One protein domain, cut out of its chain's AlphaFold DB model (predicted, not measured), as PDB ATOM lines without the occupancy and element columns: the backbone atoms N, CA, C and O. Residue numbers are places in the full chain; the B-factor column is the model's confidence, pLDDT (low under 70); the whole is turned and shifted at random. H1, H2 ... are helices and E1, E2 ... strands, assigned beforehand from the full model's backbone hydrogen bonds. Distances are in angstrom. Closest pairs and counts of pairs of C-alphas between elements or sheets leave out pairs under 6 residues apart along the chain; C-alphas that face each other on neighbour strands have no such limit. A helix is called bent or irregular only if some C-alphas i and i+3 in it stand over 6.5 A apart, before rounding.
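AT A GLANCE: This is residues 35 to 233 of the 235 residues of an uncharacterized protein of Prolixibacteraceae bacterium (UniProt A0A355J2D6). A strongly twisted sheet of five strands has two long helices, H4 and H6, packed on one face, with short H7 on that face too, while short H3 covers a little of the other face. H5 lies off the sheet beyond H4, and residues 172 to 178 stick out there. The printed part has 199 residues, in order E1 E2 H1 E3 H2 E4 H3 E5 H4 H5 H6 H7; the antiparallel sheet runs E4 E3 E2 E1 E5. The class is mixed, helices and strands, with under half of the residues in named elements. It is compact, with a radius of gyration of the C-alphas of 15.7 A and spans of 49 by 37 by 33 A.

IN THESE COORDINATES: From Ser 35 go to C-alpha 52 at (281.488, 227.510, 69.113), where E1, residues 52 to 55, begins. Next come E2, residues 75 to 81, 18.5 A long; H1, 88 to 94; E3, 96 to 100, 13.5 A; H2, 114 to 117; E4, 118 to 122, 13.1 A; H3, 124 to 127; and E5, 136 to 138. Find C-alpha 144 at (268.335, 232.056, 61.950), where H4 starts, running 24.8 A to residue 159. H5, 176 to 184, spans 12.4 A, H6, 191 to 203, spans 18.4 A, and H7, 217 to 221, ends at (285.396, 230.306, 77.140).

HOW THE PARTS SIT: Look first at the hairpin E1 and E2, with N 53 and O 77 2.9 A apart. E3 pairs with E2 at N 98 and O 78, 3.0 A; E4 with E3 at N 97 and O 121, 2.9 A; E5 with E1 at N 136 and O 54, 2.8 A. H4, the hub, is irregular, with C-alphas 156 and 159 7.3 A apart; its height over the sheet is 9.5 A. H6, on the same face, touches H4 at the C-alphas of Ile 150 and Ala 198, 5.3 A, at a steep tilt of 39 degrees, opposite ways. H5 touches H4 at C-alphas 153 and 183, 5.6 A. H7 touches H6 at C-alphas 217 and 192, 5.6 A. H2 and H4 only just touch, with 3 pairs of C-alphas within 8 A. H3, on the opposite face from H4, touches H1, which only grazes the sheet, at C-alphas 124 and 92, 5.0 A. Every O i to N i+4 pair is within hydrogen-bond range in H1, H5, H6 and H7, and 10 of 12 in H4; H2 and H3 are too short for such a pair.

THE WHOLE: The farthest C-alphas, Asp 42 and Gly 174, are 49.3 A apart. The printed part has no cut. The links E1 to E2, E3 to H2, H4 to H5 and H6 to H7 are long. Confidence is under 70 at residues 41 to 42 and 173.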
ATOM      1  N   SER A  35     280.189 228.890  85.159       79.75
ATOM      2  CA  SER A  35     279.423 227.656  85.258       79.75
ATOM      3  C   SER A  35     279.817 226.735  84.107       79.75
ATOM      4  O   SER A  35     279.773 227.127  82.936       79.75
ATOM      5  N   VAL A  36     280.242 225.521  84.442       82.06
ATOM      6  CA  VAL A  36     280.522 224.455  83.481       82.06
ATOM      7  C   VAL A  36     279.666 223.271  83.882       82.06
ATOM      8  O   VAL A  36     279.831 222.729  84.972       82.06
ATOM      9  N   SER A  37     278.767 222.858  82.996       85.56
ATOM     10  CA  SER A  37     278.142 221.541  83.098       85.56
ATOM     11  C   SER A  37     278.931 220.537  82.265       85.56
ATOM     12  O   SER A  37     279.275 220.829  81.116       85.56
ATOM     13  N   ASP A  38     279.189 219.355  82.808       85.31
ATOM     14  CA  ASP A  38     279.685 218.239  82.007       85.31
ATOM     15  C   ASP A  38     278.558 217.697  81.117       85.31
ATOM     16  O   ASP A  38     277.373 217.773  81.462       85.31
ATOM     17  N   PHE A  39     278.910 217.149  79.954       80.00
ATOM     18  CA  PHE A  39     277.942 216.375  79.183       80.00
ATOM     19  C   PHE A  39     277.539 215.124  79.967       80.00
ATOM     20  O   PHE A  39     278.366 214.264  80.262       80.00
ATOM     21  N   GLY A  40     276.252 215.022  80.302       72.12
ATOM     22  CA  GLY A  40     275.701 213.809  80.895       72.12
ATOM     23  C   GLY A  40     275.755 212.654  79.896       72.12
ATOM     24  O   GLY A  40     275.410 212.844  78.726       72.12
ATOM     25  N   ASN A  41     276.138 211.467  80.374       66.19
ATOM     26  CA  ASN A  41     276.273 210.244  79.569       66.19
ATOM     27  C   ASN A  41     275.000 209.866  78.781       66.19
ATOM     28  O   ASN A  41     275.107 209.185  77.769       66.19
ATOM     29  N   ASP A  42     273.826 210.343  79.209       61.62
ATOM     30  CA  ASP A  42     272.522 209.961  78.644       61.62
ATOM     31  C   ASP A  42     271.898 211.024  77.720       61.62
ATOM     32  O   ASP A  42     270.772 210.869  77.244       61.62
ATOM     33  N   SER A  43     272.590 212.140  77.471       70.12
ATOM     34  CA  SER A  43     272.047 213.216  76.634       70.12
ATOM     35  C   SER A  43     272.358 212.989  75.154       70.12
ATOM     36  O   SER A  43     273.518 212.839  74.778       70.12
ATOM     37  N   VAL A  44     271.323 212.997  74.299       74.81
ATOM     38  CA  VAL A  44     271.505 213.033  72.836       74.81
ATOM     39  C   VAL A  44     272.391 214.225  72.504       74.81
ATOM     40  O   VAL A  44     272.033 215.372  72.789       74.81
ATOM     41  N   LEU A  45     273.553 213.947  71.920       87.25
ATOM     42  CA  LEU A  45     274.539 214.976  71.656       87.25
ATOM     43  C   LEU A  45     274.277 215.610  70.298       87.25
ATOM     44  O   LEU A  45     274.266 214.935  69.267       87.25
ATOM     45  N   GLU A  46     274.046 216.916  70.317       95.62
ATOM     46  CA  GLU A  46     273.723 217.713  69.142       95.62
ATOM     47  C   GLU A  46     274.619 218.945  69.097       95.62
ATOM     48  O   GLU A  46     274.558 219.799  69.990       95.62
ATOM     49  N   PHE A  47     275.383 219.058  68.014       97.62
ATOM     50  CA  PHE A  47     275.968 220.320  67.583       97.62
ATOM     51  C   PHE A  47     275.009 221.012  66.613       97.62
ATOM     52  O   PHE A  47     274.354 220.354  65.804       97.62
ATOM     53  N   ARG A  48     274.924 222.334  66.699       98.12
ATOM     54  CA  ARG A  48     274.061 223.203  65.893       98.12
ATOM     55  C   ARG A  48     274.917 224.213  65.147       98.12
ATOM     56  O   ARG A  48     276.018 224.535  65.583       98.12
ATOM     57  N   ALA A  49     274.409 224.714  64.026       98.56
ATOM     58  CA  ALA A  49     275.042 225.851  63.372       98.56
ATOM     59  C   ALA A  49     275.088 227.049  64.340       98.56
ATOM     60  O   ALA A  49     274.134 227.271  65.084       98.56
ATOM     61  N   GLY A  50     276.208 227.770  64.357       98.38
ATOM     62  CA  GLY A  50     276.471 228.862  65.298       98.38
ATOM     63  C   GLY A  50     277.093 228.424  66.630       98.38
ATOM     64  O   GLY A  50     277.593 229.273  67.361       98.38
ATOM     65  N   ASP A  51     277.139 227.125  66.944       98.62
ATOM     66  CA  ASP A  51     277.895 226.648  68.106       98.62
ATOM     67  C   ASP A  51     279.388 226.965  67.954       98.62
ATOM     68  O   ASP A  51     279.974 226.767  66.885       98.62
ATOM     69  N   ILE A  52     280.034 227.361  69.052       98.69
ATOM     70  CA  ILE A  52     281.488 227.510  69.113       98.69
ATOM     71  C   ILE A  52     282.082 226.266  69.773       98.69
ATOM     72  O   ILE A  52     281.743 225.916  70.908       98.69
ATOM     73  N   LEU A  53     283.022 225.621  69.084       98.50
ATOM     74  CA  LEU A  53     283.859 224.569  69.656       98.50
ATOM     75  C   LEU A  53     285.213 225.160  70.011       98.50
ATOM     76  O   LEU A  53     285.871 225.782  69.176       98.50
ATOM     77  N   VAL A  54     285.650 224.962  71.251       98.25
ATOM     78  CA  VAL A  54     286.856 225.617  71.760       98.25
ATOM     79  C   VAL A  54     287.649 224.711  72.690       98.25
ATOM     80  O   VAL A  54     287.103 223.884  73.415       98.25
ATOM     81  N   ARG A  55     288.971 224.867  72.670       97.19
ATOM     82  CA  ARG A  55     289.894 224.262  73.634       97.19
ATOM     83  C   ARG A  55     290.846 225.331  74.175       97.19
ATOM     84  O   ARG A  55     291.373 226.121  73.384       97.19
ATOM     85  N   PRO A  56     291.084 225.368  75.495       97.06
ATOM     86  CA  PRO A  56     291.778 226.474  76.132       97.06
ATOM     87  C   PRO A  56     293.264 226.516  75.764       97.06
ATOM     88  O   PRO A  56     293.935 225.486  75.617       97.06
ATOM     89  N   ASN A  57     293.790 227.730  75.646       96.12
ATOM     90  CA  ASN A  57     295.225 228.006  75.615       96.12
ATOM     91  C   ASN A  57     295.839 227.934  77.017       96.12
ATOM     92  O   ASN A  57     295.138 227.857  78.019       96.12
ATOM     93  N   TRP A  58     297.169 227.965  77.106       94.00
ATOM     94  CA  TRP A  58     297.856 228.072  78.391       94.00
ATOM     95  C   TRP A  58     297.461 229.359  79.133       94.00
ATOM     96  O   TRP A  58     297.603 230.452  78.590       94.00
ATOM     97  N   GLY A  59     297.064 229.244  80.406       87.81
ATOM     98  CA  GLY A  59     296.669 230.389  81.249       87.81
ATOM     99  C   GLY A  59     297.812 231.329  81.668       87.81
ATOM    100  O   GLY A  59     297.604 232.288  82.416       87.81
ATOM    101  N   TRP A  60     299.044 231.053  81.232       86.19
ATOM    102  CA  TRP A  60     300.173 231.970  81.388       86.19
ATOM    103  C   TRP A  60     300.370 232.892  80.181       86.19
ATOM    104  O   TRP A  60     301.177 233.811  80.294       86.19
ATOM    105  N   LEU A  61     299.647 232.689  79.067       88.06
ATOM    106  CA  LEU A  61     299.711 233.615  77.936       88.06
ATOM    107  C   LEU A  61     299.308 235.029  78.402       88.06
ATOM    108  O   LEU A  61     298.261 235.171  79.042       88.06
ATOM    109  N   PRO A  62     300.134 236.060  78.134       83.94
ATOM    110  CA  PRO A  62     299.849 237.424  78.565       83.94
ATOM    111  C   PRO A  62     298.487 237.905  78.057       83.94
ATOM    112  O   PRO A  62     298.154 237.690  76.898       83.94
ATOM    113  N   GLY A  63     297.704 238.542  78.928       83.75
ATOM    114  CA  GLY A  63     296.373 239.062  78.589       83.75
ATOM    115  C   GLY A  63     295.250 238.020  78.543       83.75
ATOM    116  O   GLY A  63     294.092 238.407  78.565       83.75
ATOM    117  N   SER A  64     295.553 236.717  78.558       90.69
ATOM    118  CA  SER A  64     294.521 235.680  78.483       90.69
ATOM    119  C   SER A  64     293.903 235.335  79.843       90.69
ATOM    120  O   SER A  64     294.590 235.216  80.867       90.69
ATOM    121  N   CYS A  65     292.597 235.082  79.835       91.81
ATOM    122  CA  CYS A  65     291.844 234.445  80.901       91.81
ATOM    123  C   CYS A  65     292.440 233.077  81.256       91.81
ATOM    124  O   CYS A  65     292.882 232.297  80.412       91.81
ATOM    125  N   THR A  66     292.433 232.755  82.549       91.88
ATOM    126  CA  THR A  66     292.907 231.450  83.023       91.88
ATOM    127  C   THR A  66     291.768 230.437  82.996       91.88
ATOM    128  O   THR A  66     290.846 230.522  83.804       91.88
ATOM    129  N   VAL A  67     291.870 229.451  82.104       92.00
ATOM    130  CA  VAL A  67     290.986 228.278  82.048       92.00
ATOM    131  C   VAL A  67     291.800 227.024  82.404       92.00
ATOM    132  O   VAL A  67     292.917 226.867  81.895       92.00
ATOM    133  N   PRO A  68     291.297 226.139  83.290       90.06
ATOM    134  CA  PRO A  68     291.982 224.897  83.641       90.06
ATOM    135  C   PRO A  68     292.330 224.038  82.423       90.06
ATOM    136  O   PRO A  68     291.652 224.071  81.399       90.06
ATOM    137  N   ASP A  69     293.399 223.251  82.551       90.94
ATOM    138  CA  ASP A  69     293.825 222.260  81.553       90.94
ATOM    139  C   ASP A  69     294.161 222.822  80.157       90.94
ATOM    140  O   ASP A  69     294.299 222.071  79.187       90.94
ATOM    141  N   GLY A  70     294.366 224.141  80.071       91.12
ATOM    142  CA  GLY A  70     294.873 224.855  78.904       91.12
ATOM    143  C   GLY A  70     296.136 224.241  78.304       91.12
ATOM    144  O   GLY A  70     297.062 223.860  79.026       91.12
ATOM    145  N   ARG A  71     296.212 224.165  76.967       91.75
ATOM    146  CA  ARG A  71     297.380 223.614  76.255       91.75
ATOM    147  C   ARG A  71     297.791 224.475  75.066       91.75
ATOM    148  O   ARG A  71     297.004 224.699  74.147       91.75
ATOM    149  N   LYS A  72     299.079 224.826  75.008       91.00
ATOM    150  CA  LYS A  72     299.689 225.598  73.911       91.00
ATOM    151  C   LYS A  72     298.884 226.887  73.663       91.00
ATOM    152  O   LYS A  72     298.535 227.573  74.617       91.00
ATOM    153  N   TYR A  73     298.548 227.177  72.409       92.31
ATOM    154  CA  TYR A  73     297.743 228.329  71.996       92.31
ATOM    155  C   TYR A  73     296.229 228.070  71.994       92.31
ATOM    156  O   TYR A  73     295.469 228.938  71.586       92.31
ATOM    157  N   GLY A  74     295.766 226.900  72.454       95.69
ATOM    158  CA  GLY A  74     294.354 226.529  72.359       95.69
ATOM    159  C   GLY A  74     293.912 226.333  70.907       95.69
ATOM    160  O   GLY A  74     294.744 226.063  70.036       95.69
ATOM    161  N   HIS A  75     292.601 226.376  70.668       97.75
ATOM    162  CA  HIS A  75     291.988 226.487  69.338       97.75
ATOM    163  C   HIS A  75     290.500 226.790  69.465       97.75
ATOM    164  O   HIS A  75     289.888 226.377  70.450       97.75
ATOM    165  N   VAL A  76     289.915 227.435  68.462       98.44
ATOM    166  CA  VAL A  76     288.479 227.713  68.406       98.44
ATOM    167  C   VAL A  76     287.975 227.682  66.966       98.44
ATOM    168  O   VAL A  76     288.723 228.000  66.042       98.44
ATOM    169  N   ALA A  77     286.733 227.245  66.786       98.50
ATOM    170  CA  ALA A  77     286.055 227.158  65.500       98.50
ATOM    171  C   ALA A  77     284.541 227.326  65.682       98.50
ATOM    172  O   ALA A  77     284.020 227.080  66.772       98.50
ATOM    173  N   ILE A  78     283.837 227.682  64.606       98.69
ATOM    174  CA  ILE A  78     282.369 227.766  64.590       98.69
ATOM    175  C   ILE A  78     281.804 226.620  63.757       98.69
ATOM    176  O   ILE A  78     282.272 226.352  62.649       98.69
ATOM    177  N   VAL A  79     280.783 225.949  64.288       98.75
ATOM    178  CA  VAL A  79     279.999 224.937  63.579       98.75
ATOM    179  C   VAL A  79     279.109 225.631  62.553       98.75
ATOM    180  O   VAL A  79     278.292 226.479  62.897       98.75
ATOM    181  N   ILE A  80     279.238 225.245  61.288       98.56
ATOM    182  CA  ILE A  80     278.402 225.754  60.189       98.56
ATOM    183  C   ILE A  80     277.367 224.731  59.718       98.56
ATOM    184  O   ILE A  80     276.331 225.107  59.174       98.56
ATOM    185  N   GLU A  81     277.623 223.443  59.960       98.50
ATOM    186  CA  GLU A  81     276.674 222.352  59.741       98.50
ATOM    187  C   GLU A  81     276.682 221.473  60.990       98.50
ATOM    188  O   GLU A  81     277.661 220.777  61.275       98.50
ATOM    189  N   GLY A  82     275.603 221.563  61.765       98.00
ATOM    190  CA  GLY A  82     275.415 220.780  62.979       98.00
ATOM    191  C   GLY A  82     275.024 219.332  62.691       98.00
ATOM    192  O   GLY A  82     274.522 219.005  61.615       98.00
ATOM    193  N   ALA A  83     275.224 218.456  63.670       98.00
ATOM    194  CA  ALA A  83     274.800 217.069  63.582       98.00
ATOM    195  C   ALA A  83     274.476 216.477  64.955       98.00
ATOM    196  O   ALA A  83     274.993 216.906  65.990       98.00
ATOM    197  N   LYS A  84     273.646 215.430  64.931       97.12
ATOM    198  CA  LYS A  84     273.379 214.554  66.075       97.12
ATOM    199  C   LYS A  84     274.212 213.278  65.986       97.12
ATOM    200  O   LYS A  84     274.421 212.738  64.894       97.12
ATOM    201  N   GLY A  85     274.628 212.770  67.138       95.00
ATOM    202  CA  GLY A  85     275.294 211.478  67.275       95.00
ATOM    203  C   GLY A  85     274.864 210.758  68.548       95.00
ATOM    204  O   GLY A  85     274.389 211.387  69.496       95.00
ATOM    205  N   ASN A  86     275.041 209.438  68.571       92.75
ATOM    206  CA  ASN A  86     274.889 208.642  69.789       92.75
ATOM    207  C   ASN A  86     276.099 208.813  70.719       92.75
ATOM    208  O   ASN A  86     276.014 208.540  71.911       92.75
ATOM    209  N   THR A  87     277.228 209.268  70.172       93.00
ATOM    210  CA  THR A  87     278.443 209.617  70.910       93.00
ATOM    211  C   THR A  87     278.945 211.002  70.500       93.00
ATOM    212  O   THR A  87     278.580 211.527  69.443       93.00
ATOM    213  N   ILE A  88     279.824 211.583  71.328       93.62
ATOM    214  CA  ILE A  88     280.550 212.825  71.014       93.62
ATOM    215  C   ILE A  88     281.266 212.706  69.667       93.62
ATOM    216  O   ILE A  88     281.127 213.577  68.811       93.62
ATOM    217  N   ASP A  89     282.015 211.621  69.478       94.75
ATOM    218  CA  ASP A  89     282.843 211.438  68.289       94.75
ATOM    219  C   ASP A  89     281.990 211.278  67.030       94.75
ATOM    220  O   ASP A  89     282.313 211.862  65.998       94.75
ATOM    221  N   GLU A  90     280.857 210.574  67.118       95.88
ATOM    222  CA  GLU A  90     279.918 210.460  66.000       95.88
ATOM    223  C   GLU A  90     279.345 211.831  65.605       95.88
ATOM    224  O   GLU A  90     279.252 212.149  64.417       95.88
ATOM    225  N   ALA A  91     278.981 212.667  66.582       96.81
ATOM    226  CA  ALA A  91     278.482 214.011  66.304       96.81
ATOM    227  C   ALA A  91     279.576 214.920  65.710       96.81
ATOM    228  O   ALA A  91     279.303 215.666  64.767       96.81
ATOM    229  N   LEU A  92     280.817 214.841  66.208       97.12
ATOM    230  CA  LEU A  92     281.965 215.597  65.687       97.12
ATOM    231  C   LEU A  92     282.352 215.184  64.262       97.12
ATOM    232  O   LEU A  92     282.733 216.035  63.459       97.12
ATOM    233  N   GLU A  93     282.270 213.894  63.942       97.62
ATOM    234  CA  GLU A  93     282.549 213.362  62.604       97.62
ATOM    235  C   GLU A  93     281.523 213.858  61.575       97.62
ATOM    236  O   GLU A  93     281.834 214.159  60.418       97.62
ATOM    237  N   LYS A  94     280.262 213.974  61.994       98.12
ATOM    238  CA  LYS A  94     279.190 214.447  61.119       98.12
ATOM    239  C   LYS A  94     279.179 215.967  60.979       98.12
ATOM    240  O   LYS A  94     278.894 216.443  59.882       98.12
ATOM    241  N   SER A  95     279.550 216.702  62.025       98.56
ATOM    242  CA  SER A  95     279.529 218.170  62.035       98.56
ATOM    243  C   SER A  95     280.655 218.795  61.211       98.56
ATOM    244  O   SER A  95     281.760 218.253  61.108       98.56
ATOM    245  N   VAL A  96     280.385 219.974  60.655       98.62
ATOM    246  CA  VAL A  96     281.343 220.754  59.863       98.62
ATOM    247  C   VAL A  96     281.589 222.102  60.523       98.62
ATOM    248  O   VAL A  96     280.646 222.782  60.929       98.62
ATOM    249  N   VAL A  97     282.858 222.492  60.603       98.62
ATOM    250  CA  VAL A  97     283.311 223.767  61.164       98.62
ATOM    251  C   VAL A  97     284.065 224.588  60.125       98.62
ATOM    252  O   VAL A  97     284.648 224.027  59.192       98.62
ATOM    253  N   ILE A  98     284.087 225.907  60.319       98.44
ATOM    254  CA  ILE A  98     285.103 226.785  59.730       98.44
ATOM    255  C   ILE A  98     286.086 227.192  60.826       98.44
ATOM    256  O   ILE A  98     285.692 227.558  61.936       98.44
ATOM    257  N   GLU A  99     287.376 227.089  60.515       97.88
ATOM    258  CA  GLU A  99     288.481 227.368  61.432       97.88
ATOM    259  C   GLU A  99     289.646 228.058  60.717       97.88
ATOM    260  O   GLU A  99     289.874 227.812  59.531       97.88
ATOM    261  N   ALA A 100     290.419 228.854  61.463       97.38
ATOM    262  CA  ALA A 100     291.735 229.337  61.042       97.38
ATOM    263  C   ALA A 100     292.840 228.557  61.767       97.38
ATOM    264  O   ALA A 100     292.809 228.428  62.992       97.38
ATOM    265  N   LEU A 101     293.838 228.042  61.053       94.69
ATOM    266  CA  LEU A 101     294.919 227.241  61.625       94.69
ATOM    267  C   LEU A 101     296.289 227.583  61.037       94.69
ATOM    268  O   LEU A 101     296.482 227.707  59.835       94.69
ATOM    269  N   PHE A 102     297.285 227.620  61.917       92.94
ATOM    270  CA  PHE A 102     298.689 227.663  61.513       92.94
ATOM    271  C   PHE A 102     299.317 226.273  61.403       92.94
ATOM    272  O   PHE A 102     300.247 226.048  60.633       92.94
ATOM    273  N   PHE A 103     298.828 225.325  62.204       91.94
ATOM    274  CA  PHE A 103     299.356 223.970  62.281       91.94
ATOM    275  C   PHE A 103     298.213 222.971  62.180       91.94
ATOM    276  O   PHE A 103     297.348 222.906  63.060       91.94
ATOM    277  N   ASP A 104     298.242 222.167  61.126       89.75
ATOM    278  CA  ASP A 104     297.221 221.169  60.877       89.75
ATOM    279  C   ASP A 104     297.451 219.926  61.735       89.75
ATOM    280  O   ASP A 104     298.492 219.267  61.714       89.75
ATOM    281  N   GLN A 105     296.428 219.610  62.515       86.31
ATOM    282  CA  GLN A 105     296.405 218.506  63.450       86.31
ATOM    283  C   GLN A 105     296.323 217.132  62.781       86.31
ATOM    284  O   GLN A 105     296.758 216.164  63.413       86.31
ATOM    285  N   ALA A 106     295.784 217.045  61.561       86.50
ATOM    286  CA  ALA A 106     295.680 215.797  60.810       86.50
ATOM    287  C   ALA A 106     297.011 215.449  60.131       86.50
ATOM    288  O   ALA A 106     297.552 214.364  60.329       86.50
ATOM    289  N   THR A 107     297.575 216.399  59.383       90.00
ATOM    290  CA  THR A 107     298.825 216.206  58.627       90.00
ATOM    291  C   THR A 107     300.084 216.418  59.467       90.00
ATOM    292  O   THR A 107     301.170 216.007  59.066       90.00
ATOM    293  N   ARG A 108     299.955 217.031  60.653       90.19
ATOM    294  CA  ARG A 108     301.065 217.437  61.533       90.19
ATOM    295  C   ARG A 108     302.053 218.393  60.858       90.19
ATOM    296  O   ARG A 108     303.242 218.375  61.184       90.19
ATOM    297  N   GLN A 109     301.566 219.223  59.943       93.50
ATOM    298  CA  GLN A 109     302.366 220.184  59.190       93.50
ATOM    299  C   GLN A 109     301.891 221.614  59.436       93.50
ATOM    300  O   GLN A 109     300.719 221.866  59.725       93.50
ATOM    301  N   PHE A 110     302.825 222.556  59.321       92.38
ATOM    302  CA  PHE A 110     302.489 223.973  59.262       92.38
ATOM    303  C   PHE A 110     301.823 224.287  57.922       92.38
ATOM    304  O   PHE A 110     302.289 223.830  56.877       92.38
ATOM    305  N   GLN A 111     300.748 225.067  57.967       91.75
ATOM    306  CA  GLN A 111     300.031 225.519  56.782       91.75
ATOM    307  C   GLN A 111     300.602 226.861  56.347       91.75
ATOM    308  O   GLN A 111     300.359 227.889  56.976       91.75
ATOM    309  N   PHE A 112     301.412 226.837  55.291       90.06
ATOM    310  CA  PHE A 112     301.992 228.044  54.690       90.06
ATOM    311  C   PHE A 112     301.232 228.508  53.446       90.06
ATOM    312  O   PHE A 112     301.438 229.630  52.989       90.06
ATOM    313  N   ARG A 113     300.378 227.645  52.891       88.31
ATOM    314  CA  ARG A 113     299.484 227.984  51.786       88.31
ATOM    315  C   ARG A 113     298.274 228.705  52.349       88.31
ATOM    316  O   ARG A 113     297.638 228.198  53.270       88.31
ATOM    317  N   LYS A 114     297.994 229.896  51.827       88.12
ATOM    318  CA  LYS A 114     296.955 230.784  52.357       88.12
ATOM    319  C   LYS A 114     295.582 230.114  52.273       88.12
ATOM    320  O   LYS A 114     294.846 230.082  53.245       88.12
ATOM    321  N   GLU A 115     295.310 229.466  51.150       87.69
ATOM    322  CA  GLU A 115     294.094 228.703  50.871       87.69
ATOM    323  C   GLU A 115     293.823 227.536  51.838       87.69
ATOM    324  O   GLU A 115     292.687 227.082  51.933       87.69
ATOM    325  N   ASP A 116     294.837 227.071  52.575       90.81
ATOM    326  CA  ASP A 116     294.712 225.980  53.549       90.81
ATOM    327  C   ASP A 116     294.641 226.489  55.004       90.81
ATOM    328  O   ASP A 116     294.409 225.706  55.933       90.81
ATOM    329  N   GLN A 117     294.864 227.791  55.224       94.88
ATOM    330  CA  GLN A 117     294.933 228.399  56.556       94.88
ATOM    331  C   GLN A 117     293.556 228.688  57.146       94.88
ATOM    332  O   GLN A 117     293.400 228.553  58.357       94.88
ATOM    333  N   ILE A 118     292.562 229.041  56.326       96.75
ATOM    334  CA  ILE A 118     291.158 229.156  56.742       96.75
ATOM    335  C   ILE A 118     290.349 228.166  55.929       96.75
ATOM    336  O   ILE A 118     290.306 228.247  54.707       96.75
ATOM    337  N   ARG A 119     289.720 227.202  56.595       96.44
ATOM    338  CA  ARG A 119     289.117 226.069  55.892       96.44
ATOM    339  C   ARG A 119     287.813 225.610  56.507       96.44
ATOM    340  O   ARG A 119     287.599 225.703  57.714       96.44
ATOM    341  N   LYS A 120     286.996 225.006  55.649       97.62
ATOM    342  CA  LYS A 120     285.836 224.198  56.012       97.62
ATOM    343  C   LYS A 120     286.274 222.745  56.196       97.62
ATOM    344  O   LYS A 120     286.829 222.152  55.275       97.62
ATOM    345  N   THR A 121     286.043 222.161  57.369       97.44
ATOM    346  CA  THR A 121     286.467 220.781  57.665       97.44
ATOM    347  C   THR A 121     285.573 220.101  58.701       97.44
ATOM    348  O   THR A 121     284.714 220.732  59.315       97.44
ATOM    349  N   LYS A 122     285.760 218.796  58.907       98.12
ATOM    350  CA  LYS A 122     285.078 218.046  59.967       98.12
ATOM    351  C   LYS A 122     285.564 218.481  61.344       98.12
ATOM    352  O   LYS A 122     286.769 218.594  61.571       98.12
ATOM    353  N   ALA A 123     284.639 218.640  62.291       98.00
ATOM    354  CA  ALA A 123     284.977 219.064  63.652       98.00
ATOM    355  C   ALA A 123     285.956 218.092  64.344       98.00
ATOM    356  O   ALA A 123     286.823 218.516  65.111       98.00
ATOM    357  N   THR A 124     285.879 216.794  64.023       97.50
ATOM    358  CA  THR A 124     286.784 215.755  64.550       97.50
ATOM    359  C   THR A 124     288.277 216.082  64.367       97.50
ATOM    360  O   THR A 124     289.103 215.724  65.208       97.50
ATOM    361  N   VAL A 125     288.653 216.814  63.306       96.50
ATOM    362  CA  VAL A 125     290.063 217.095  62.975       96.50
ATOM    363  C   VAL A 125     290.741 217.901  64.087       96.50
ATOM    364  O   VAL A 125     291.864 217.595  64.505       96.50
ATOM    365  N   SER A 126     290.028 218.898  64.608       96.62
ATOM    366  CA  SER A 126     290.532 219.836  65.614       96.62
ATOM    367  C   SER A 126     289.990 219.582  67.017       96.62
ATOM    368  O   SER A 126     290.556 220.096  67.985       96.62
ATOM    369  N   PHE A 127     288.946 218.759  67.139       97.12
ATOM    370  CA  PHE A 127     288.241 218.502  68.395       97.12
ATOM    371  C   PHE A 127     287.997 217.012  68.675       97.12
ATOM    372  O   PHE A 127     287.202 216.704  69.550       97.12
ATOM    373  N   GLY A 128     288.661 216.077  67.990       96.25
ATOM    374  CA  GLY A 128     288.505 214.632  68.221       96.25
ATOM    375  C   GLY A 128     289.064 214.123  69.561       96.25
ATOM    376  O   GLY A 128     289.505 214.898  70.415       96.25
ATOM    377  N   GLU A 129     289.092 212.796  69.725       95.38
ATOM    378  CA  GLU A 129     289.371 212.093  70.996       95.38
ATOM    379  C   GLU A 129     290.659 212.540  71.711       95.38
ATOM    380  O   GLU A 129     290.710 212.619  72.937       95.38
ATOM    381  N   LYS A 130     291.703 212.939  70.970       94.50
ATOM    382  CA  LYS A 130     292.972 213.416  71.557       94.50
ATOM    383  C   LYS A 130     292.839 214.676  72.426       94.50
ATOM    384  O   LYS A 130     293.778 215.028  73.143       94.50
ATOM    385  N   PHE A 131     291.711 215.375  72.327       95.00
ATOM    386  CA  PHE A 131     291.390 216.569  73.104       95.00
ATOM    387  C   PHE A 131     290.268 216.338  74.120       95.00
ATOM    388  O   PHE A 131     289.825 217.295  74.750       95.00
ATOM    389  N   LYS A 132     289.818 215.097  74.314       94.31
ATOM    390  CA  LYS A 132     288.770 214.762  75.277       94.31
ATOM    391  C   LYS A 132     289.044 215.326  76.663       94.31
ATOM    392  O   LYS A 132     290.171 215.283  77.163       94.31
ATOM    393  N   GLY A 133     287.991 215.866  77.268       91.06
ATOM    394  CA  GLY A 133     288.050 216.458  78.592       91.06
ATOM    395  C   GLY A 133     288.695 217.839  78.616       91.06
ATOM    396  O   GLY A 133     288.780 218.413  79.686       91.06
ATOM    397  N   ILE A 134     289.134 218.418  77.498       94.75
ATOM    398  CA  ILE A 134     289.571 219.828  77.440       94.75
ATOM    399  C   ILE A 134     288.849 220.608  76.335       94.75
ATOM    400  O   ILE A 134     289.319 221.668  75.922       94.75
ATOM    401  N   ARG A 135     287.734 220.080  75.824       95.75
ATOM    402  CA  ARG A 135     286.894 220.755  74.831       95.75
ATOM    403  C   ARG A 135     285.705 221.377  75.532       95.75
ATOM    404  O   ARG A 135     285.191 220.832  76.509       95.75
ATOM    405  N   TYR A 136     285.259 222.495  74.991       97.31
ATOM    406  CA  TYR A 136     284.043 223.157  75.403       97.31
ATOM    407  C   TYR A 136     283.165 223.393  74.182       97.31
ATOM    408  O   TYR A 136     283.653 223.725  73.099       97.31
ATOM    409  N   LEU A 137     281.871 223.200  74.386       97.31
ATOM    410  CA  LEU A 137     280.805 223.671  73.524       97.31
ATOM    411  C   LEU A 137     280.280 224.956  74.154       97.31
ATOM    412  O   LEU A 137     279.851 224.925  75.313       97.31
ATOM    413  N   LEU A 138     280.314 226.049  73.399       98.06
ATOM    414  CA  LEU A 138     279.684 227.307  73.772       98.06
ATOM    415  C   LEU A 138     278.499 227.559  72.843       98.06
ATOM    416  O   LEU A 138     278.632 227.475  71.620       98.06
ATOM    417  N   ARG A 139     277.344 227.842  73.434       97.81
ATOM    418  CA  ARG A 139     276.080 228.061  72.740       97.81
ATOM    419  C   ARG A 139     275.397 229.283  73.330       97.81
ATOM    420  O   ARG A 139     275.320 229.412  74.544       97.81
ATOM    421  N   THR A 140     274.878 230.131  72.459       96.81
ATOM    422  CA  THR A 140     273.984 231.234  72.813       96.81
ATOM    423  C   THR A 140     272.694 231.103  72.003       96.81
ATOM    424  O   THR A 140     272.623 230.305  71.064       96.81
ATOM    425  N   GLU A 141     271.671 231.859  72.373       96.75
ATOM    426  CA  GLU A 141     270.408 231.927  71.640       96.75
ATOM    427  C   GLU A 141     270.581 232.864  70.433       96.75
ATOM    428  O   GLU A 141     270.439 234.080  70.551       96.75
ATOM    429  N   LEU A 142     270.951 232.291  69.284       97.50
ATOM    430  CA  LEU A 142     271.003 232.989  67.996       97.50
ATOM    431  C   LEU A 142     269.727 232.719  67.205       97.50
ATOM    432  O   LEU A 142     269.219 231.596  67.209       97.50
ATOM    433  N   ASN A 143     269.234 233.730  66.498       97.94
ATOM    434  CA  ASN A 143     268.182 233.531  65.505       97.94
ATOM    435  C   ASN A 143     268.770 233.060  64.156       97.94
ATOM    436  O   ASN A 143     269.983 233.106  63.938       97.94
ATOM    437  N   ASP A 144     267.906 232.602  63.246       98.00
ATOM    438  CA  ASP A 144     268.335 232.056  61.950       98.00
ATOM    439  C   ASP A 144     269.082 233.089  61.086       98.00
ATOM    440  O   ASP A 144     270.036 232.738  60.395       98.00
ATOM    441  N   GLU A 145     268.692 234.364  61.158       98.00
ATOM    442  CA  GLU A 145     269.349 235.461  60.437       98.00
ATOM    443  C   GLU A 145     270.793 235.645  60.918       98.00
ATOM    444  O   GLU A 145     271.719 235.606  60.111       98.00
ATOM    445  N   GLN A 146     271.010 235.719  62.232       97.94
ATOM    446  CA  GLN A 146     272.339 235.812  62.841       97.94
ATOM    447  C   GLN A 146     273.222 234.612  62.480       97.94
ATOM    448  O   GLN A 146     274.411 234.773  62.204       97.94
ATOM    449  N   ILE A 147     272.657 233.400  62.457       98.50
ATOM    450  CA  ILE A 147     273.386 232.190  62.055       98.50
ATOM    451  C   ILE A 147     273.832 232.289  60.591       98.50
ATOM    452  O   ILE A 147     274.979 231.960  60.275       98.50
ATOM    453  N   GLU A 148     272.956 232.737  59.691       97.94
ATOM    454  CA  GLU A 148     273.294 232.896  58.276       97.94
ATOM    455  C   GLU A 148     274.290 234.037  58.033       97.94
ATOM    456  O   GLU A 148     275.195 233.882  57.208       97.94
ATOM    457  N   GLU A 149     274.221 235.133  58.788       96.38
ATOM    458  CA  GLU A 149     275.232 236.194  58.734       96.38
ATOM    459  C   GLU A 149     276.613 235.690  59.179       96.38
ATOM    460  O   GLU A 149     277.597 235.904  58.465       96.38
ATOM    461  N   ILE A 150     276.689 234.942  60.289       97.69
ATOM    462  CA  ILE A 150     277.938 234.322  60.764       97.69
ATOM    463  C   ILE A 150     278.508 233.396  59.686       97.69
ATOM    464  O   ILE A 150     279.700 233.443  59.372       97.69
ATOM    465  N   LYS A 151     277.667 232.544  59.087       97.94
ATOM    466  CA  LYS A 151     278.087 231.603  58.036       97.94
ATOM    467  C   LYS A 151     278.567 232.329  56.786       97.94
ATOM    468  O   LYS A 151     279.565 231.909  56.195       97.94
ATOM    469  N   THR A 152     277.889 233.406  56.401       96.56
ATOM    470  CA  THR A 152     278.254 234.238  55.251       96.56
ATOM    471  C   THR A 152     279.615 234.885  55.471       96.56
ATOM    472  O   THR A 152     280.496 234.730  54.623       96.56
ATOM    473  N   PHE A 153     279.826 235.510  56.634       96.56
ATOM    474  CA  PHE A 153     281.117 236.076  57.013       96.56
ATOM    475  C   PHE A 153     282.220 235.010  56.991       96.56
ATOM    476  O   PHE A 153     283.206 235.149  56.281       96.56
ATOM    477  N   LEU A 154     282.049 233.886  57.691       97.12
ATOM    478  CA  LEU A 154     283.081 232.844  57.744       97.12
ATOM    479  C   LEU A 154     283.418 232.267  56.363       97.12
ATOM    480  O   LEU A 154     284.576 231.952  56.084       97.12
ATOM    481  N   THR A 155     282.417 232.130  55.492       96.69
ATOM    482  CA  THR A 155     282.605 231.614  54.131       96.69
ATOM    483  C   THR A 155     283.368 232.608  53.254       96.69
ATOM    484  O   THR A 155     284.215 232.182  52.468       96.69
ATOM    485  N   SER A 156     283.147 233.920  53.414       95.25
ATOM    486  CA  SER A 156     283.914 234.944  52.687       95.25
ATOM    487  C   SER A 156     285.398 234.958  53.083       95.25
ATOM    488  O   SER A 156     286.253 235.341  52.282       95.25
ATOM    489  N   GLN A 157     285.728 234.451  54.277       95.81
ATOM    490  CA  GLN A 157     287.100 234.362  54.782       95.81
ATOM    491  C   GLN A 157     287.867 233.100  54.348       95.81
ATOM    492  O   GLN A 157     289.051 233.001  54.653       95.81
ATOM    493  N   LEU A 158     287.276 232.150  53.609       95.38
ATOM    494  CA  LEU A 158     287.951 230.888  53.222       95.38
ATOM    495  C   LEU A 158     289.215 231.071  52.359       95.38
ATOM    496  O   LEU A 158     290.034 230.166  52.260       95.38
ATOM    497  N   HIS A 159     289.392 232.232  51.730       92.62
ATOM    498  CA  HIS A 159     290.610 232.578  50.981       92.62
ATOM    499  C   HIS A 159     291.560 233.498  51.769       92.62
ATOM    500  O   HIS A 159     292.526 234.043  51.221       92.62
ATOM    501  N   GLY A 160     291.256 233.716  53.049       93.12
ATOM    502  CA  GLY A 160     292.056 234.481  53.994       93.12
ATOM    503  C   GLY A 160     293.273 233.705  54.484       93.12
ATOM    504  O   GLY A 160     293.478 232.549  54.134       93.12
ATOM    505  N   GLY A 161     294.135 234.376  55.244       94.38
ATOM    506  CA  GLY A 161     295.360 233.786  55.787       94.38
ATOM    507  C   GLY A 161     295.310 233.613  57.297       94.38
ATOM    508  O   GLY A 161     294.387 234.075  57.959       94.38
ATOM    509  N   TYR A 162     296.339 232.989  57.857       95.94
ATOM    510  CA  TYR A 162     296.553 232.945  59.297       95.94
ATOM    511  C   TYR A 162     297.527 234.042  59.727       95.94
ATOM    512  O   TYR A 162     298.616 234.159  59.165       95.94
ATOM    513  N   ASP A 163     297.171 234.791  60.767       94.88
ATOM    514  CA  ASP A 163     298.063 235.743  61.432       94.88
ATOM    515  C   ASP A 163     298.002 235.547  62.950       94.88
ATOM    516  O   ASP A 163     296.949 235.678  63.568       94.88
ATOM    517  N   LEU A 164     299.147 235.230  63.560       90.75
ATOM    518  CA  LEU A 164     299.262 235.018  65.006       90.75
ATOM    519  C   LEU A 164     298.987 236.301  65.806       90.75
ATOM    520  O   LEU A 164     298.630 236.221  66.980       90.75
ATOM    521  N   PHE A 165     299.176 237.463  65.181       90.56
ATOM    522  CA  PHE A 165     299.068 238.776  65.804       90.56
ATOM    523  C   PHE A 165     297.871 239.578  65.290       90.56
ATOM    524  O   PHE A 165     297.827 240.788  65.509       90.56
ATOM    525  N   SER A 166     296.893 238.939  64.638       93.12
ATOM    526  CA  SER A 166     295.671 239.650  64.257       93.12
ATOM    527  C   SER A 166     294.971 240.187  65.509       93.12
ATOM    528  O   SER A 166     294.776 239.442  66.479       93.12
ATOM    529  N   THR A 167     294.566 241.448  65.471       92.44
ATOM    530  CA  THR A 167     293.777 242.097  66.518       92.44
ATOM    531  C   THR A 167     292.294 242.078  66.167       92.44
ATOM    532  O   THR A 167     291.929 241.819  65.021       92.44
ATOM    533  N   LYS A 168     291.444 242.376  67.153       91.88
ATOM    534  CA  LYS A 168     290.030 242.701  66.914       91.88
ATOM    535  C   LYS A 168     289.931 243.884  65.950       91.88
ATOM    536  O   LYS A 168     290.759 244.799  66.036       91.88
ATOM    537  N   ILE A 169     288.949 243.866  65.054       89.12
ATOM    538  CA  ILE A 169     288.651 245.006  64.195       89.12
ATOM    539  C   ILE A 169     287.327 245.585  64.681       89.12
ATOM    540  O   ILE A 169     286.260 245.033  64.458       89.12
ATOM    541  N   GLU A 170     287.393 246.695  65.409       81.31
ATOM    542  CA  GLU A 170     286.185 247.413  65.800       81.31
ATOM    543  C   GLU A 170     285.841 248.391  64.671       81.31
ATOM    544  O   GLU A 170     286.591 249.348  64.458       81.31
ATOM    545  N   PRO A 171     284.765 248.150  63.902       75.44
ATOM    546  CA  PRO A 171     284.358 249.071  62.854       75.44
ATOM    547  C   PRO A 171     284.013 250.418  63.487       75.44
ATOM    548  O   PRO A 171     283.322 250.475  64.510       75.44
ATOM    549  N   ASP A 172     284.468 251.511  62.874       77.31
ATOM    550  CA  ASP A 172     284.010 252.833  63.284       77.31
ATOM    551  C   ASP A 172     282.490 252.883  63.092       77.31
ATOM    552  O   ASP A 172     281.978 252.707  61.983       77.31
ATOM    553  N   SER A 173     281.762 253.084  64.192       65.38
ATOM    554  CA  SER A 173     280.296 253.006  64.279       65.38
ATOM    555  C   SER A 173     279.537 253.878  63.262       65.38
ATOM    556  O   SER A 173     278.331 253.706  63.090       65.38
ATOM    557  N   GLY A 174     280.221 254.799  62.573       71.50
ATOM    558  CA  GLY A 174     279.662 255.643  61.518       71.50
ATOM    559  C   GLY A 174     279.914 255.199  60.070       71.50
ATOM    560  O   GLY A 174     279.359 255.832  59.172       71.50
ATOM    561  N   ASN A 175     280.726 254.168  59.799       79.88
ATOM    562  CA  ASN A 175     281.186 253.844  58.441       79.88
ATOM    563  C   ASN A 175     280.699 252.469  57.944       79.88
ATOM    564  O   ASN A 175     281.421 251.471  57.982       79.88
ATOM    565  N   SER A 176     279.468 252.417  57.423       81.88
ATOM    566  CA  SER A 176     278.867 251.190  56.871       81.88
ATOM    567  C   SER A 176     279.680 250.556  55.736       81.88
ATOM    568  O   SER A 176     279.685 249.336  55.591       81.88
ATOM    569  N   ASP A 177     280.394 251.363  54.948       84.69
ATOM    570  CA  ASP A 177     281.191 250.874  53.818       84.69
ATOM    571  C   ASP A 177     282.423 250.090  54.283       84.69
ATOM    572  O   ASP A 177     282.893 249.182  53.596       84.69
ATOM    573  N   GLU A 178     282.977 250.446  55.440       81.69
ATOM    574  CA  GLU A 178     284.106 249.741  56.039       81.69
ATOM    575  C   GLU A 178     283.675 248.396  56.618       81.69
ATOM    576  O   GLU A 178     284.339 247.390  56.369       81.69
ATOM    577  N   LEU A 179     282.514 248.358  57.277       80.56
ATOM    578  CA  LEU A 179     281.895 247.119  57.749       80.56
ATOM    579  C   LEU A 179     281.674 246.134  56.595       80.56
ATOM    580  O   LEU A 179     282.031 244.961  56.692       80.56
ATOM    581  N   GLU A 180     281.126 246.617  55.480       83.81
ATOM    582  CA  GLU A 180     280.857 245.771  54.320       83.81
ATOM    583  C   GLU A 180     282.157 245.279  53.669       83.81
ATOM    584  O   GLU A 180     282.277 244.108  53.312       83.81
ATOM    585  N   LYS A 181     283.187 246.132  53.591       84.44
ATOM    586  CA  LYS A 181     284.517 245.713  53.127       84.44
ATOM    587  C   LYS A 181     285.128 244.645  54.024       84.44
ATOM    588  O   LYS A 181     285.709 243.697  53.500       84.44
ATOM    589  N   LEU A 182     285.005 244.763  55.345       81.12
ATOM    590  CA  LEU A 182     285.483 243.741  56.281       81.12
ATOM    591  C   LEU A 182     284.725 242.425  56.093       81.12
ATOM    592  O   LEU A 182     285.345 241.367  55.998       81.12
ATOM    593  N   ARG A 183     283.398 242.491  55.930       81.19
ATOM    594  CA  ARG A 183     282.551 241.318  55.665       81.19
ATOM    595  C   ARG A 183     282.895 240.616  54.351       81.19
ATOM    596  O   ARG A 183     282.781 239.395  54.270       81.19
ATOM    597  N   GLN A 184     283.318 241.360  53.330       80.94
ATOM    598  CA  GLN A 184     283.558 240.825  51.987       80.94
ATOM    599  C   GLN A 184     285.027 240.502  51.678       80.94
ATOM    600  O   GLN A 184     285.294 239.737  50.749       80.94
ATOM    601  N   SER A 185     285.990 241.078  52.401       77.19
ATOM    602  CA  SER A 185     287.413 240.919  52.084       77.19
ATOM    603  C   SER A 185     288.072 239.822  52.914       77.19
ATOM    604  O   SER A 185     288.010 239.803  54.143       77.19
ATOM    605  N   ALA A 186     288.743 238.909  52.214       74.69
ATOM    606  CA  ALA A 186     289.549 237.865  52.824       74.69
ATOM    607  C   ALA A 186     290.750 238.478  53.563       74.69
ATOM    608  O   ALA A 186     291.731 238.904  52.941       74.69
ATOM    609  N   SER A 187     290.676 238.489  54.890       87.50
ATOM    610  CA  SER A 187     291.709 239.035  55.774       87.50
ATOM    611  C   SER A 187     292.622 237.938  56.335       87.50
ATOM    612  O   SER A 187     292.492 236.760  55.990       87.50
ATOM    613  N   ASN A 188     293.613 238.314  57.144       93.12
ATOM    614  CA  ASN A 188     294.430 237.347  57.872       93.12
ATOM    615  C   ASN A 188     293.962 237.281  59.326       93.12
ATOM    616  O   ASN A 188     293.827 238.318  59.971       93.12
ATOM    617  N   TRP A 189     293.753 236.072  59.839       95.81
ATOM    618  CA  TRP A 189     293.104 235.865  61.124       95.81
ATOM    619  C   TRP A 189     293.850 234.878  62.017       95.81
ATOM    620  O   TRP A 189     294.352 233.844  61.578       95.81
ATOM    621  N   HIS A 190     293.838 235.157  63.310       96.06
ATOM    622  CA  HIS A 190     293.996 234.168  64.362       96.06
ATOM    623  C   HIS A 190     292.671 233.407  64.536       96.06
ATOM    624  O   HIS A 190     291.596 233.936  64.256       96.06
ATOM    625  N   CYS A 191     292.703 232.172  65.052       97.44
ATOM    626  CA  CYS A 191     291.470 231.396  65.245       97.44
ATOM    627  C   CYS A 191     290.453 232.121  66.134       97.44
ATOM    628  O   CYS A 191     289.272 232.153  65.810       97.44
ATOM    629  N   ALA A 192     290.915 232.743  67.220       97.38
ATOM    630  CA  ALA A 192     290.030 233.457  68.132       97.38
ATOM    631  C   ALA A 192     289.551 234.806  67.593       97.38
ATOM    632  O   ALA A 192     288.402 235.150  67.847       97.38
ATOM    633  N   SER A 193     290.364 235.538  66.824       96.56
ATOM    634  CA  SER A 193     289.905 236.798  66.228       96.56
ATOM    635  C   SER A 193     288.897 236.546  65.110       96.56
ATOM    636  O   SER A 193     287.886 237.228  65.084       96.56
ATOM    637  N   LEU A 194     289.080 235.508  64.278       97.56
ATOM    638  CA  LEU A 194     288.088 235.115  63.267       97.56
ATOM    639  C   LEU A 194     286.712 234.846  63.894       97.56
ATOM    640  O   LEU A 194     285.690 235.302  63.391       97.56
ATOM    641  N   VAL A 195     286.693 234.077  64.987       98.19
ATOM    642  CA  VAL A 195     285.455 233.699  65.683       98.19
ATOM    643  C   VAL A 195     284.826 234.895  66.388       98.19
ATOM    644  O   VAL A 195     283.612 235.059  66.316       98.19
ATOM    645  N   TRP A 196     285.636 235.737  67.033       97.81
ATOM    646  CA  TRP A 196     285.153 236.970  67.649       97.81
ATOM    647  C   TRP A 196     284.535 237.910  66.621       97.81
ATOM    648  O   TRP A 196     283.406 238.340  66.815       97.81
ATOM    649  N   GLU A 197     285.229 238.156  65.511       96.62
ATOM    650  CA  GLU A 197     284.775 239.067  64.463       96.62
ATOM    651  C   GLU A 197     283.457 238.585  63.848       96.62
ATOM    652  O   GLU A 197     282.507 239.355  63.727       96.62
ATOM    653  N   ALA A 198     283.360 237.284  63.546       97.06
ATOM    654  CA  ALA A 198     282.132 236.682  63.038       97.06
ATOM    655  C   ALA A 198     280.947 236.917  63.986       97.06
ATOM    656  O   ALA A 198     279.868 237.308  63.553       97.06
ATOM    657  N   PHE A 199     281.143 236.709  65.291       97.38
ATOM    658  CA  PHE A 199     280.095 236.943  66.284       97.38
ATOM    659  C   PHE A 199     279.762 238.423  66.431       97.38
ATOM    660  O   PHE A 199     278.587 238.788  66.400       97.38
ATOM    661  N   TYR A 200     280.771 239.274  66.581       95.94
ATOM    662  CA  TYR A 200     280.580 240.691  66.841       95.94
ATOM    663  C   TYR A 200     279.864 241.377  65.675       95.94
ATOM    664  O   TYR A 200     278.855 242.049  65.884       95.94
ATOM    665  N   LEU A 201     280.300 241.128  64.436       93.88
ATOM    666  CA  LEU A 201     279.702 241.739  63.250       93.88
ATOM    667  C   LEU A 201     278.275 241.257  62.966       93.88
ATOM    668  O   LEU A 201     277.505 242.026  62.391       93.88
ATOM    669  N   SER A 202     277.928 240.017  63.321       95.25
ATOM    670  CA  SER A 202     276.602 239.435  63.044       95.25
ATOM    671  C   SER A 202     275.600 239.583  64.188       95.25
ATOM    672  O   SER A 202     274.398 239.449  63.996       95.25
ATOM    673  N   THR A 203     276.069 239.808  65.417       95.62
ATOM    674  CA  THR A 203     275.192 239.796  66.604       95.62
ATOM    675  C   THR A 203     275.330 241.031  67.484       95.62
ATOM    676  O   THR A 203     274.453 241.293  68.302       95.62
ATOM    677  N   GLY A 204     276.428 241.779  67.349       94.69
ATOM    678  CA  GLY A 204     276.820 242.831  68.286       94.69
ATOM    679  C   GLY A 204     277.295 242.306  69.645       94.69
ATOM    680  O   GLY A 204     277.556 243.103  70.545       94.69
ATOM    681  N   PHE A 205     277.394 240.986  69.838       96.00
ATOM    682  CA  PHE A 205     277.864 240.410  71.091       96.00
ATOM    683  C   PHE A 205     279.386 240.409  71.163       96.00
ATOM    684  O   PHE A 205     280.064 239.789  70.344       96.00
ATOM    685  N   ASP A 206     279.915 241.038  72.209       96.12
ATOM    686  CA  ASP A 206     281.316 240.894  72.572       96.12
ATOM    687  C   ASP A 206     281.518 239.598  73.375       96.12
ATOM    688  O   ASP A 206     281.124 239.479  74.540       96.12
ATOM    689  N   ILE A 207     282.111 238.596  72.725       97.19
ATOM    690  CA  ILE A 207     282.435 237.304  73.344       97.19
ATOM    691  C   ILE A 207     283.832 237.280  73.981       97.19
ATOM    692  O   ILE A 207     284.273 236.221  74.419       97.19
ATOM    693  N   ASP A 208     284.536 238.410  74.047       96.19
ATOM    694  CA  ASP A 208     285.840 238.539  74.693       96.19
ATOM    695  C   ASP A 208     285.701 238.898  76.182       96.19
ATOM    696  O   ASP A 208     285.364 240.019  76.555       96.19
ATOM    697  N   ALA A 209     285.998 237.950  77.075       94.69
ATOM    698  CA  ALA A 209     285.964 238.214  78.513       94.69
ATOM    699  C   ALA A 209     287.118 239.095  79.026       94.69
ATOM    700  O   ALA A 209     287.034 239.592  80.153       94.69
ATOM    701  N   ASN A 210     288.213 239.226  78.266       90.75
ATOM    702  CA  ASN A 210     289.394 239.972  78.696       90.75
ATOM    703  C   ASN A 210     289.322 241.461  78.292       90.75
ATOM    704  O   ASN A 210     289.947 242.294  78.954       90.75
ATOM    705  N   GLY A 211     288.535 241.795  77.259       90.19
ATOM    706  CA  GLY A 211     288.289 243.157  76.771       90.19
ATOM    707  C   GLY A 211     289.497 243.844  76.116       90.19
ATOM    708  O   GLY A 211     289.485 245.054  75.905       90.19
ATOM    709  N   GLY A 212     290.567 243.110  75.833       89.50
ATOM    710  CA  GLY A 212     291.811 243.585  75.240       89.50
ATOM    711  C   GLY A 212     291.808 243.499  73.715       89.50
ATOM    712  O   GLY A 212     290.924 242.920  73.102       89.50
ATOM    713  N   ILE A 213     292.831 244.064  73.067       90.88
ATOM    714  CA  ILE A 213     292.938 244.075  71.592       90.88
ATOM    715  C   ILE A 213     293.266 242.701  70.983       90.88
ATOM    716  O   ILE A 213     293.028 242.472  69.796       90.88
ATOM    717  N   PHE A 214     293.838 241.803  71.789       92.81
ATOM    718  CA  PHE A 214     294.143 240.426  71.424       92.81
ATOM    719  C   PHE A 214     293.181 239.500  72.147       92.81
ATOM    720  O   PHE A 214     293.003 239.609  73.361       92.81
ATOM    721  N   ILE A 215     292.645 238.541  71.404       95.62
ATOM    722  CA  ILE A 215     291.739 237.535  71.935       95.62
ATOM    723  C   ILE A 215     292.333 236.137  71.780       95.62
ATOM    724  O   ILE A 215     292.904 235.775  70.745       95.62
ATOM    725  N   TYR A 216     292.167 235.332  72.822       96.38
ATOM    726  CA  TYR A 216     292.562 233.937  72.884       96.38
ATOM    727  C   TYR A 216     291.350 233.025  73.125       96.38
ATOM    728  O   TYR A 216     290.325 233.452  73.657       96.38
ATOM    729  N   PRO A 217     291.463 231.721  72.809       97.56
ATOM    730  CA  PRO A 217     290.400 230.748  73.060       97.56
ATOM    731  C   PRO A 217     289.857 230.750  74.499       97.56
ATOM    732  O   PRO A 217     288.657 230.584  74.704       97.56
ATOM    733  N   SER A 218     290.715 230.951  75.505       97.00
ATOM    734  CA  SER A 218     290.286 230.987  76.912       97.00
ATOM    735  C   SER A 218     289.435 232.208  77.254       97.00
ATOM    736  O   SER A 218     288.631 232.131  78.180       97.00
ATOM    737  N   ASP A 219     289.581 233.307  76.516       96.81
ATOM    738  CA  ASP A 219     288.794 234.525  76.726       96.81
ATOM    739  C   ASP A 219     287.353 234.315  76.265       96.81
ATOM    740  O   ASP A 219     286.419 234.672  76.979       96.81
ATOM    741  N   ILE A 220     287.182 233.609  75.143       97.69
ATOM    742  CA  ILE A 220     285.871 233.202  74.630       97.69
ATOM    743  C   ILE A 220     285.191 232.229  75.604       97.69
ATOM    744  O   ILE A 220     284.020 232.399  75.940       97.69
ATOM    745  N   ILE A 221     285.927 231.236  76.125       97.06
ATOM    746  CA  ILE A 221     285.396 230.306  77.140       97.06
ATOM    747  C   ILE A 221     284.886 231.070  78.365       97.06
ATOM    748  O   ILE A 221     283.815 230.747  78.878       97.06
ATOM    749  N   ALA A 222     285.643 232.060  78.839       96.06
ATOM    750  CA  ALA A 222     285.342 232.800  80.060       96.06
ATOM    751  C   ALA A 222     284.221 233.846  79.905       96.06
ATOM    752  O   ALA A 222     283.839 234.457  80.904       96.06
ATOM    753  N   SER A 223     283.683 234.062  78.698       96.19
ATOM    754  CA  SER A 223     282.644 235.071  78.472       96.19
ATOM    755  C   SER A 223     281.362 234.759  79.237       96.19
ATOM    756  O   SER A 223     280.834 233.645  79.179       96.19
ATOM    757  N   LYS A 224     280.825 235.778  79.917       95.44
ATOM    758  CA  LYS A 224     279.563 235.691  80.668       95.44
ATOM    759  C   LYS A 224     278.348 235.471  79.775       95.44
ATOM    760  O   LYS A 224     277.310 235.053  80.278       95.44
ATOM    761  N   LEU A 225     278.471 235.717  78.467       96.50
ATOM    762  CA  LEU A 225     277.405 235.437  77.505       96.50
ATOM    763  C   LEU A 225     276.938 233.977  77.594       96.50
ATOM    764  O   LEU A 225     275.763 233.696  77.404       96.50
ATOM    765  N   PHE A 226     277.843 233.062  77.952       96.94
ATOM    766  CA  PHE A 226     277.570 231.629  78.047       96.94
ATOM    767  C   PHE A 226     277.193 231.158  79.469       96.94
ATOM    768  O   PHE A 226     277.084 229.952  79.703       96.94
ATOM    769  N   ASP A 227     276.990 232.070  80.432       95.00
ATOM    770  CA  ASP A 227     276.643 231.757  81.833       95.00
ATOM    771  C   ASP A 227     275.139 231.482  82.024       95.00
ATOM    772  O   ASP A 227     274.486 231.998  82.932       95.00
ATOM    773  N   HIS A 228     274.575 230.628  81.175       93.94
ATOM    774  CA  HIS A 228     273.200 230.148  81.285       93.94
ATOM    775  C   HIS A 228     273.141 228.618  81.148       93.94
ATOM    776  O   HIS A 228     274.086 227.995  80.648       93.94
ATOM    777  N   PRO A 229     272.048 227.964  81.591       93.06
ATOM    778  CA  PRO A 229     271.891 226.522  81.441       93.06
ATOM    779  C   PRO A 229     272.079 226.081  79.985       93.06
ATOM    780  O   PRO A 229     271.396 226.557  79.084       93.06
ATOM    781  N   GLY A 230     273.029 225.173  79.759       91.00
ATOM    782  CA  GLY A 230     273.357 224.656  78.432       91.00
ATOM    783  C   GLY A 230     274.236 225.559  77.560       91.00
ATOM    784  O   GLY A 230     274.661 225.083  76.510       91.00
ATOM    785  N   GLY A 231     274.546 226.784  77.998       95.62
ATOM    786  CA  GLY A 231     275.372 227.731  77.248       95.62
ATOM    787  C   GLY A 231     276.854 227.367  77.219       95.62
ATOM    788  O   GLY A 231     277.532 227.612  76.229       95.62
ATOM    789  N   ARG A 232     277.356 226.695  78.262       96.00
ATOM    790  CA  ARG A 232     278.728 226.176  78.321       96.00
ATOM    791  C   ARG A 232     278.745 224.726  78.783       96.00
ATOM    792  O   ARG A 232     278.320 224.412  79.896       96.00
ATOM    793  N   LYS A 233     279.298 223.838  77.955       94.75
ATOM    794  CA  LYS A 233     279.453 222.415  78.289       94.75
ATOM    795  C   LYS A 233     280.858 221.905  78.017       94.75
ATOM    796  O   LYS A 233     281.391 222.168  76.945       94.75
TER     797      LYS A 233